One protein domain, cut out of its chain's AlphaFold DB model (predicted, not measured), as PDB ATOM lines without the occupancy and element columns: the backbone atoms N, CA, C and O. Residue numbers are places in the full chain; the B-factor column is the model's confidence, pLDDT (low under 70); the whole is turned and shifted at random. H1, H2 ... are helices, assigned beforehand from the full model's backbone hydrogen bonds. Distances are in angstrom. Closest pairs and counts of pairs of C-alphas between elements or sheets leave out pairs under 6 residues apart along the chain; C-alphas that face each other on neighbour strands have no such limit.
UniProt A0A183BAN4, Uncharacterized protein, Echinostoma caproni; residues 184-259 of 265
ATOM      1  N   THR A 184     148.766  91.202  81.503       95.50
ATOM      2  CA  THR A 184     147.827  91.548  80.426       95.50
ATOM      3  C   THR A 184     146.648  90.576  80.414       95.50
ATOM      4  O   THR A 184     145.497  91.006  80.364       95.50
ATOM      5  N   PHE A 185     146.928  89.285  80.580       94.44
ATOM      6  CA  PHE A 185     145.926  88.239  80.728       94.44
ATOM      7  C   PHE A 185     145.045  88.472  81.955       94.44
ATOM      8  O   PHE A 185     143.835  88.412  81.826       94.44
ATOM      9  N   ALA A 186     145.601  88.837  83.114       94.00
ATOM     10  CA  ALA A 186     144.824  89.105  84.327       94.00
ATOM     11  C   ALA A 186     143.804  90.247  84.146       94.00
ATOM     12  O   ALA A 186     142.674  90.162  84.634       94.00
ATOM     13  N   LYS A 187     144.169  91.300  83.398       92.75
ATOM     14  CA  LYS A 187     143.243  92.396  83.062       92.75
ATOM     15  C   LYS A 187     142.081  91.906  82.200       92.75
ATOM     16  O   LYS A 187     140.933  92.220  82.491       92.75
ATOM     17  N   PHE A 188     142.379  91.123  81.167       92.62
ATOM     18  CA  PHE A 188     141.361  90.523  80.307       92.62
ATOM     19  C   PHE A 188     140.488  89.509  81.068       92.62
ATOM     20  O   PHE A 188     139.261  89.548  80.987       92.62
ATOM     21  N   PHE A 189     141.117  88.655  81.875       92.56
ATOM     22  CA  PHE A 189     140.469  87.618  82.668       92.56
ATOM     23  C   PHE A 189     139.466  88.199  83.667       92.56
ATOM     24  O   PHE A 189     138.441  87.583  83.922       92.56
ATOM     25  N   SER A 190     139.699  89.416  84.171       92.38
ATOM     26  CA  SER A 190     138.750  90.106  85.057       92.38
ATOM     27  C   SER A 190     137.376  90.317  84.401       92.38
ATOM     28  O   SER A 190     136.354  90.178  85.066       92.38
ATOM     29  N   VAL A 191     137.336  90.597  83.092       93.06
ATOM     30  CA  VAL A 191     136.076  90.700  82.330       93.06
ATOM     31  C   VAL A 191     135.501  89.310  82.063       93.06
ATOM     32  O   VAL A 191     134.307  89.086  82.244       93.06
ATOM     33  N   PHE A 192     136.356  88.355  81.684       90.56
ATOM     34  CA  PHE A 192     135.951  86.970  81.430       90.56
ATOM     35  C   PHE A 192     135.312  86.301  82.659       90.56
ATOM     36  O   PHE A 192     134.344  85.554  82.542       90.56
ATOM     37  N   PHE A 193     135.798  86.628  83.853       92.94
ATOM     38  CA  PHE A 193     135.316  86.083  85.116       92.94
ATOM     39  C   PHE A 193     133.841  86.413  85.408       92.94
ATOM     40  O   PHE A 193     133.150  85.611  86.034       92.94
ATOM     41  N   LEU A 194     133.313  87.533  84.890       93.94
ATOM     42  CA  LEU A 194     131.882  87.856  84.994       93.94
ATOM     43  C   LEU A 194     131.009  86.852  84.228       93.94
ATOM     44  O   LEU A 194     129.944  86.467  84.710       93.94
ATOM     45  N   PHE A 195     131.476  86.381  83.068       92.44
ATOM     46  CA  PHE A 195     130.776  85.349  82.304       92.44
ATOM     47  C   PHE A 195     130.783  84.013  83.045       92.44
ATOM     48  O   PHE A 195     129.740  83.367  83.126       92.44
ATOM     49  N   ILE A 196     131.919  83.630  83.644       93.75
ATOM     50  CA  ILE A 196     132.012  82.407  84.461       93.75
ATOM     51  C   ILE A 196     130.975  82.443  85.586       93.75
ATOM     52  O   ILE A 196     130.265  81.459  85.790       93.75
ATOM     53  N   PHE A 197     130.831  83.579  86.273       94.94
ATOM     54  CA  PHE A 197     129.807  83.738  87.301       94.94
ATOM     55  C   PHE A 197     128.390  83.589  86.745       94.94
ATOM     56  O   PHE A 197     127.614  82.804  87.287       94.94
ATOM     57  N   ALA A 198     128.052  84.298  85.668       95.00
ATOM     58  CA  ALA A 198     126.714  84.246  85.083       95.00
ATOM     59  C   ALA A 198     126.312  82.813  84.685       95.00
ATOM     60  O   ALA A 198     125.224  82.350  85.038       95.00
ATOM     61  N   PHE A 199     127.213  82.084  84.020       92.81
ATOM     62  CA  PHE A 199     126.976  80.689  83.652       92.81
ATOM     63  C   PHE A 199     126.917  79.765  84.872       92.81
ATOM     64  O   PHE A 199     126.029  78.919  84.939       92.81
ATOM     65  N   ALA A 200     127.785  79.958  85.870       94.25
ATOM     66  CA  ALA A 200     127.764  79.154  87.087       94.25
ATOM     67  C   ALA A 200     126.454  79.316  87.871       94.25
ATOM     68  O   ALA A 200     125.920  78.322  88.358       94.25
ATOM     69  N   PHE A 201     125.902  80.532  87.955       94.25
ATOM     70  CA  PHE A 201     124.583  80.767  88.555       94.25
ATOM     71  C   PHE A 201     123.466  80.089  87.756       94.25
ATOM     72  O   PHE A 201     122.624  79.408  88.344       94.25
ATOM     73  N   GLY A 202     123.476  80.220  86.425       93.44
ATOM     74  CA  GLY A 202     122.502  79.550  85.560       93.44
ATOM     75  C   GLY A 202     122.528  78.027  85.723       93.44
ATOM     76  O   GLY A 202     121.483  77.406  85.925       93.44
ATOM     77  N   PHE A 203     123.719  77.425  85.716       91.12
ATOM     78  CA  PHE A 203     123.874  75.983  85.901       91.12
ATOM     79  C   PHE A 203     123.540  75.521  87.313       91.12
ATOM     80  O   PHE A 203     122.934  74.466  87.461       91.12
ATOM     81  N   HIS A 204     123.867  76.302  88.343       92.50
ATOM     82  CA  HIS A 204     123.481  75.969  89.709       92.50
ATOM     83  C   HIS A 204     121.955  75.877  89.852       92.50
ATOM     84  O   HIS A 204     121.450  74.913  90.421       92.50
ATOM     85  N   ILE A 205     121.211  76.833  89.283       94.00
ATOM     86  CA  ILE A 205     119.742  76.841  89.348       94.00
ATOM     87  C   ILE A 205     119.150  75.682  88.529       94.00
ATOM     88  O   ILE A 205     118.279  74.965  89.022       94.00
ATOM     89  N   LEU A 206     119.630  75.469  87.299       90.62
ATOM     90  CA  LEU A 206     119.074  74.468  86.378       90.62
ATOM     91  C   LEU A 206     119.478  73.024  86.714       90.62
ATOM     92  O   LEU A 206     118.685  72.104  86.524       90.62
ATOM     93  N   LEU A 207     120.706  72.812  87.192       86.94
ATOM     94  CA  LEU A 207     121.305  71.493  87.423       86.94
ATOM     95  C   LEU A 207     121.598  71.223  88.906       86.94
ATOM     96  O   LEU A 207     122.403  70.346  89.208       86.94
ATOM     97  N   SER A 208     120.925  71.908  89.836       85.56
ATOM     98  CA  SER A 208     121.099  71.729  91.295       85.56
ATOM     99  C   SER A 208     121.027  70.268  91.767       85.56
ATOM    100  O   SER A 208     121.669  69.894  92.743       85.56
ATOM    101  N   ASN A 209     120.300  69.411  91.045       84.94
ATOM    102  CA  ASN A 209     120.176  67.979  91.335       84.94
ATOM    103  C   ASN A 209     121.458  67.156  91.041       84.94
ATOM    104  O   ASN A 209     121.533  65.979  91.402       84.94
ATOM    105  N   GLN A 210     122.457  67.738  90.369       84.69
ATOM    106  CA  GLN A 210     123.732  67.099  90.033       84.69
ATOM    107  C   GLN A 210     124.809  67.429  91.073       84.69
ATOM    108  O   GLN A 210     124.971  68.580  91.469       84.69
ATOM    109  N   VAL A 211     125.628  66.443  91.458       85.00
ATOM    110  CA  VAL A 211     126.682  66.619  92.487       85.00
ATOM    111  C   VAL A 211     127.677  67.725  92.109       85.00
ATOM    112  O   VAL A 211     128.120  68.488  92.969       85.00
ATOM    113  N   SER A 212     127.975  67.867  90.813       85.25
ATOM    114  CA  SER A 212     128.865  68.911  90.288       85.25
ATOM    115  C   SER A 212     128.305  70.331  90.413       85.25
ATOM    116  O   SER A 212     129.086  71.275  90.413       85.25
ATOM    117  N   PHE A 213     126.983  70.489  90.545       87.69
ATOM    118  CA  PHE A 213     126.302  71.787  90.593       87.69
ATOM    119  C   PHE A 213     125.483  71.997  91.875       87.69
ATOM    120  O   PHE A 213     124.769  72.985  92.001       87.69
ATOM    121  N   ASN A 214     125.603  71.098  92.856       88.88
ATOM    122  CA  ASN A 214     124.823  71.146  94.096       88.88
ATOM    123  C   ASN A 214     125.181  72.349  94.992       88.88
ATOM    124  O   ASN A 214     124.348  72.855  95.734       88.88
ATOM    125  N   SER A 215     126.419  72.842  94.921       92.12
ATOM    126  CA  SER A 215     126.836  74.067  95.612       92.12
ATOM    127  C   SER A 215     127.295  75.120  94.610       92.12
ATOM    128  O   SER A 215     127.793  74.794  93.526       92.12
ATOM    129  N   LEU A 216     127.166  76.398  94.977       90.25
ATOM    130  CA  LEU A 216     127.640  77.504  94.143       90.25
ATOM    131  C   LEU A 216     129.151  77.397  93.870       90.25
ATOM    132  O   LEU A 216     129.591  77.602  92.743       90.25
ATOM    133  N   GLY A 217     129.940  77.004  94.876       90.94
ATOM    134  CA  GLY A 217     131.384  76.793  94.731       90.94
ATOM    135  C   GLY A 217     131.726  75.680  93.737       90.94
ATOM    136  O   GLY A 217     132.542  75.889  92.841       90.94
ATOM    137  N   ASN A 218     131.049  74.531  93.827       88.25
ATOM    138  CA  ASN A 218     131.248  73.427  92.884       88.25
ATOM    139  C   ASN A 218     130.835  73.833  91.465       88.25
ATOM    140  O   ASN A 218     131.545  73.527  90.509       88.25
ATOM    141  N   SER A 219     129.743  74.593  91.342       91.62
ATOM    142  CA  SER A 219     129.253  75.114  90.063       91.62
ATOM    143  C   SER A 219     130.260  76.063  89.416       91.62
ATOM    144  O   SER A 219     130.504  75.960  88.216       91.62
ATOM    145  N   LEU A 220     130.893  76.947  90.195       92.94
ATOM    146  CA  LEU A 220     131.940  77.849  89.704       92.94
ATOM    147  C   LEU A 220     133.172  77.086  89.218       92.94
ATOM    148  O   LEU A 220     133.666  77.359  88.123       92.94
ATOM    149  N   ILE A 221     133.643  76.106  89.995       91.62
ATOM    150  CA  ILE A 221     134.790  75.271  89.613       91.62
ATOM    151  C   ILE A 221     134.457  74.482  88.342       91.62
ATOM    152  O   ILE A 221     135.216  74.542  87.376       91.62
ATOM    153  N   LYS A 222     133.301  73.806  88.292       88.75
ATOM    154  CA  LYS A 222     132.896  73.010  87.124       88.75
ATOM    155  C   LYS A 222     132.710  73.881  85.881       88.75
ATOM    156  O   LYS A 222     133.180  73.502  84.815       88.75
ATOM    157  N   THR A 223     132.107  75.063  86.015       91.81
ATOM    158  CA  THR A 223     131.965  76.023  84.906       91.81
ATOM    159  C   THR A 223     133.327  76.521  84.425       91.81
ATOM    160  O   THR A 223     133.549  76.615  83.223       91.81
ATOM    161  N   SER A 224     134.275  76.769  85.335       91.12
ATOM    162  CA  SER A 224     135.644  77.157  84.968       91.12
ATOM    163  C   SER A 224     136.344  76.052  84.165       91.12
ATOM    164  O   SER A 224     136.928  76.329  83.118       91.12
ATOM    165  N   VAL A 225     136.217  74.792  84.589       89.94
ATOM    166  CA  VAL A 225     136.735  73.622  83.850       89.94
ATOM    167  C   VAL A 225     136.086  73.508  82.463       89.94
ATOM    168  O   VAL A 225     136.789  73.345  81.469       89.94
ATOM    169  N   MET A 226     134.767  73.714  82.366       87.56
ATOM    170  CA  MET A 226     134.057  73.744  81.079       87.56
ATOM    171  C   MET A 226     134.570  74.859  80.154       87.56
ATOM    172  O   MET A 226     134.710  74.636  78.953       87.56
ATOM    173  N   THR A 227     134.907  76.042  80.685       88.44
ATOM    174  CA  THR A 227     135.478  77.132  79.865       88.44
ATOM    175  C   THR A 227     136.891  76.852  79.356       88.44
ATOM    176  O   THR A 227     137.274  77.402  78.327       88.44
ATOM    177  N   LEU A 228     137.651  75.984  80.031       88.06
ATOM    178  CA  LEU A 228     138.967  75.528  79.570       88.06
ATOM    179  C   LEU A 228     138.870  74.479  78.449       88.06
ATOM    180  O   LEU A 228     139.886  74.140  77.849       88.06
ATOM    181  N   GLY A 229     137.661  73.998  78.138       82.31
ATOM    182  CA  GLY A 229     137.404  73.014  77.086       82.31
ATOM    183  C   GLY A 229     137.407  71.559  77.562       82.31
ATOM    184  O   GLY A 229     137.194  70.663  76.748       82.31
ATOM    185  N   GLU A 230     137.592  71.303  78.860       76.62
ATOM    186  CA  GLU A 230     137.468  69.960  79.432       76.62
ATOM    187  C   GLU A 230     135.987  69.629  79.682       76.62
ATOM    188  O   GLU A 230     135.414  69.907  80.739       76.62
ATOM    189  N   PHE A 231     135.341  69.044  78.672       64.50
ATOM    190  CA  PHE A 231     133.958  68.582  78.760       64.50
ATOM    191  C   PHE A 231     133.883  67.076  79.029       64.50
ATOM    192  O   PHE A 231     133.955  66.261  78.115       64.50
ATOM    193  N   GLU A 232     133.627  66.693  80.278       64.19
ATOM    194  CA  GLU A 232     133.145  65.346  80.611       64.19
ATOM    195  C   GLU A 232     131.614  65.295  80.452       64.19
ATOM    196  O   GLU A 232     130.869  65.434  81.428       64.19
ATOM    197  N   PHE A 233     131.122  65.150  79.217       57.09
ATOM    198  CA  PHE A 233     129.677  65.044  78.946       57.09
ATOM    199  C   PHE A 233     129.063  63.745  79.500       57.09
ATOM    200  O   PHE A 233     127.916  63.745  79.962       57.09
ATOM    201  N   ASP A 234     129.835  62.657  79.514       51.53
ATOM    202  CA  ASP A 234     129.320  61.310  79.783       51.53
ATOM    203  C   ASP A 234     128.808  61.131  81.221       51.53
ATOM    204  O   ASP A 234     127.784  60.488  81.444       51.53
ATOM    205  N   ALA A 235     129.430  61.771  82.215       57.66
ATOM    206  CA  ALA A 235     129.010  61.647  83.614       57.66
ATOM    207  C   ALA A 235     127.698  62.400  83.932       57.66
ATOM    208  O   ALA A 235     126.938  62.000  84.822       57.66
ATOM    209  N   VAL A 236     127.402  63.483  83.205       56.78
ATOM    210  CA  VAL A 236     126.225  64.337  83.458       56.78
ATOM    211  C   VAL A 236     124.996  63.824  82.706       56.78
ATOM    212  O   VAL A 236     123.904  63.779  83.276       56.78
ATOM    213  N   ALA A 237     125.165  63.380  81.455       53.78
ATOM    214  CA  ALA A 237     124.061  62.851  80.652       53.78
ATOM    215  C   ALA A 237     123.598  61.463  81.137       53.78
ATOM    216  O   ALA A 237     122.394  61.201  81.208       53.78
ATOM    217  N   VAL A 238     124.533  60.591  81.540       52.12
ATOM    218  CA  VAL A 238     124.213  59.223  81.985       52.12
ATOM    219  C   VAL A 238     123.615  59.198  83.398       52.12
ATOM    220  O   VAL A 238     122.689  58.438  83.666       52.12
ATOM    221  N   SER A 239     124.051  60.067  84.315       49.34
ATOM    222  CA  SER A 239     123.428  60.160  85.649       49.34
ATOM    223  C   SER A 239     122.005  60.738  85.601       49.34
ATOM    224  O   SER A 239     121.140  60.328  86.381       49.34
ATOM    225  N   GLY A 240     121.741  61.649  84.654       50.09
ATOM    226  CA  GLY A 240     120.403  62.159  84.357       50.09
ATOM    227  C   GLY A 240     119.478  61.077  83.799       50.09
ATOM    228  O   GLY A 240     118.358  60.937  84.289       50.09
ATOM    229  N   SER A 241     119.958  60.258  82.855       45.44
ATOM    230  CA  SER A 241     119.157  59.177  82.261       45.44
ATOM    231  C   SER A 241     118.832  58.054  83.256       45.44
ATOM    232  O   SER A 241     117.714  57.530  83.254       45.44
ATOM    233  N   ILE A 242     119.757  57.745  84.175       48.16
ATOM    234  CA  ILE A 242     119.528  56.778  85.260       48.16
ATOM    235  C   ILE A 242     118.457  57.293  86.234       48.16
ATOM    236  O   ILE A 242     117.577  56.523  86.618       48.16
ATOM    237  N   ARG A 243     118.444  58.588  86.589       42.53
ATOM    238  CA  ARG A 243     117.381  59.152  87.446       42.53
ATOM    239  C   ARG A 243     116.050  59.381  86.726       42.53
ATOM    240  O   ARG A 243     115.022  59.344  87.386       42.53
ATOM    241  N   THR A 244     116.019  59.572  85.406       43.00
ATOM    242  CA  THR A 244     114.744  59.648  84.663       43.00
ATOM    243  C   THR A 244     114.100  58.286  84.410       43.00
ATOM    244  O   THR A 244     112.920  58.234  84.077       43.00
ATOM    245  N   SER A 245     114.820  57.176  84.614       37.19
ATOM    246  CA  SER A 245     114.240  55.825  84.532       37.19
ATOM    247  C   SER A 245     113.226  55.506  85.644       37.19
ATOM    248  O   SER A 245     112.501  54.518  85.542       37.19
ATOM    249  N   SER A 246     113.112  56.355  86.674       39.09
ATOM    250  CA  SER A 246     112.066  56.269  87.703       39.09
ATOM    251  C   SER A 246     110.842  57.156  87.426       39.09
ATOM    252  O   SER A 246     109.907  57.165  88.226       39.09
ATOM    253  N   ALA A 247     110.789  57.861  86.288       38.53
ATOM    254  CA  ALA A 247     109.555  58.470  85.800       38.53
ATOM    255  C   ALA A 247     108.760  57.418  84.988       38.53
ATOM    256  O   ALA A 247     109.264  56.955  83.962       38.53
ATOM    257  N   PRO A 248     107.517  57.051  85.371       40.50
ATOM    258  CA  PRO A 248     106.794  55.905  84.791       40.50
ATOM    259  C   PRO A 248     106.472  56.012  83.290       40.50
ATOM    260  O   PRO A 248     105.996  55.051  82.691       40.50
ATOM    261  N   TRP A 249     106.698  57.176  82.679       41.47
ATOM    262  CA  TRP A 249     106.219  57.511  81.336       41.47
ATOM    263  C   TRP A 249     107.298  57.455  80.246       41.47
ATOM    264  O   TRP A 249     106.964  57.515  79.068       41.47
ATOM    265  N   CYS A 250     108.574  57.279  80.604       41.09
ATOM    266  CA  CYS A 250     109.681  57.167  79.645       41.09
ATOM    267  C   CYS A 250     110.269  55.751  79.618       41.09
ATOM    268  O   CYS A 250     111.474  55.559  79.757       41.09
ATOM    269  N   ASN A 251     109.414  54.743  79.428       36.94
ATOM    270  CA  ASN A 251     109.871  53.405  79.076       36.94
ATOM    271  C   ASN A 251     109.875  53.246  77.536       36.94
ATOM    272  O   ASN A 251     108.793  53.153  76.946       36.94
ATOM    273  N   PRO A 252     111.042  53.165  76.862       41.81
ATOM    274  CA  PRO A 252     111.107  52.959  75.411       41.81
ATOM    275  C   PRO A 252     110.511  51.611  74.961       41.81
ATOM    276  O   PRO A 252     110.198  51.442  73.784       41.81
ATOM    277  N   TYR A 253     110.253  50.677  75.885       42.56
ATOM    278  CA  TYR A 253     109.545  49.428  75.595       42.56
ATOM    279  C   TYR A 253     108.016  49.589  75.459       42.56
ATOM    280  O   TYR A 253     107.365  48.694  74.917       42.56
ATOM    281  N   MET A 254     107.426  50.716  75.887       41.12
ATOM    282  CA  MET A 254     105.972  50.943  75.788       41.12
ATOM    283  C   MET A 254     105.547  51.566  74.443       41.12
ATOM    284  O   MET A 254     104.458  51.283  73.947       41.12
ATOM    285  N   VAL A 255     106.432  52.328  73.785       46.34
ATOM    286  CA  VAL A 255     106.178  52.902  72.445       46.34
ATOM    287  C   VAL A 255     106.113  51.809  71.364       46.34
ATOM    288  O   VAL A 255     105.362  51.919  70.397       46.34
ATOM    289  N   ILE A 256     106.822  50.692  71.563       44.09
ATOM    290  CA  ILE A 256     106.834  49.553  70.626       44.09
ATOM    291  C   ILE A 256     105.537  48.721  70.713       44.09
ATOM    292  O   ILE A 256     105.143  48.083  69.737       44.09
ATOM    293  N   GLN A 257     104.823  48.754  71.845       44.06
ATOM    294  CA  GLN A 257     103.557  48.027  72.023       44.06
ATOM    295  C   GLN A 257     102.348  48.782  71.442       44.06
ATOM    296  O   GLN A 257     101.428  48.144  70.934       44.06
ATOM    297  N   MET A 258     102.360  50.123  71.427       44.44
ATOM    298  CA  MET A 258     101.262  50.910  70.839       44.44
ATOM    299  C   MET A 258     101.238  50.879  69.302       44.44
ATOM    300  O   MET A 258     100.155  50.863  68.720       44.44
ATOM    301  N   ASN A 259     102.389  50.773  68.629       40.34
ATOM    302  CA  ASN A 259     102.408  50.622  67.164       40.34
ATOM    303  C   ASN A 259     101.985  49.223  66.690       40.34
ATOM    304  O   ASN A 259     101.492  49.084  65.577       40.34
TER     305      ASN A 259
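AT A GLANCE: This is residues 184 to 259 of the 265 residues of an uncharacterized protein of Echinostoma caproni (UniProt A0A183BAN4). The long helix H1 crosses the shorter H2 in a small body, and residues 184 to 191 of H1 stick out at one end. Past H2 comes H3, and residues 241 to 259 stick out at the other end as a tail that finishes in H4. The printed part has 76 residues with four named helices, H1 to H4 in chain order, no named strand, and the class all helix. It is only just extended, close to loose, with a radius of gyration of the C-alphas of 17.5 A and spans of 63 by 21 by 17 A.

HOW THE PARTS SIT: H1, residues 184 to 207, has a kink of 36 degrees near residue 191. With residues 196 to 204 alone it touches H2, residues 216 to 227, at a steep tilt of 61 degrees, opposite ways; the closest C-alphas, of Ala 200 and Leu 220, are 5.1 A apart. H3, residues 233 to 244, and H4, residues 252 to 259, touch no helix. Every O i to N i+4 pair is within hydrogen-bond range in H2, against 17 of 20 in H1, 7 of 8 in H3 and 1 of 4 in H4, where 1 of 5 O i to N i+3 pairs is.

IN THESE COORDINATES: H1 begins at C-alpha 184 (147.827, 91.548, 80.426) and is 34.0 A long; H2 measures 16.3 A, H3 16.9 A and H4 12.2 A, ending at C-alpha 259 (102.408, 50.622, 67.164).

THE WHOLE: The C-alphas of Thr 184 and Gln 257, the two farthest apart, are 62.6 A apart. The printed part has no cut and no long link. Residues 231 to 259 are under pLDDT 70.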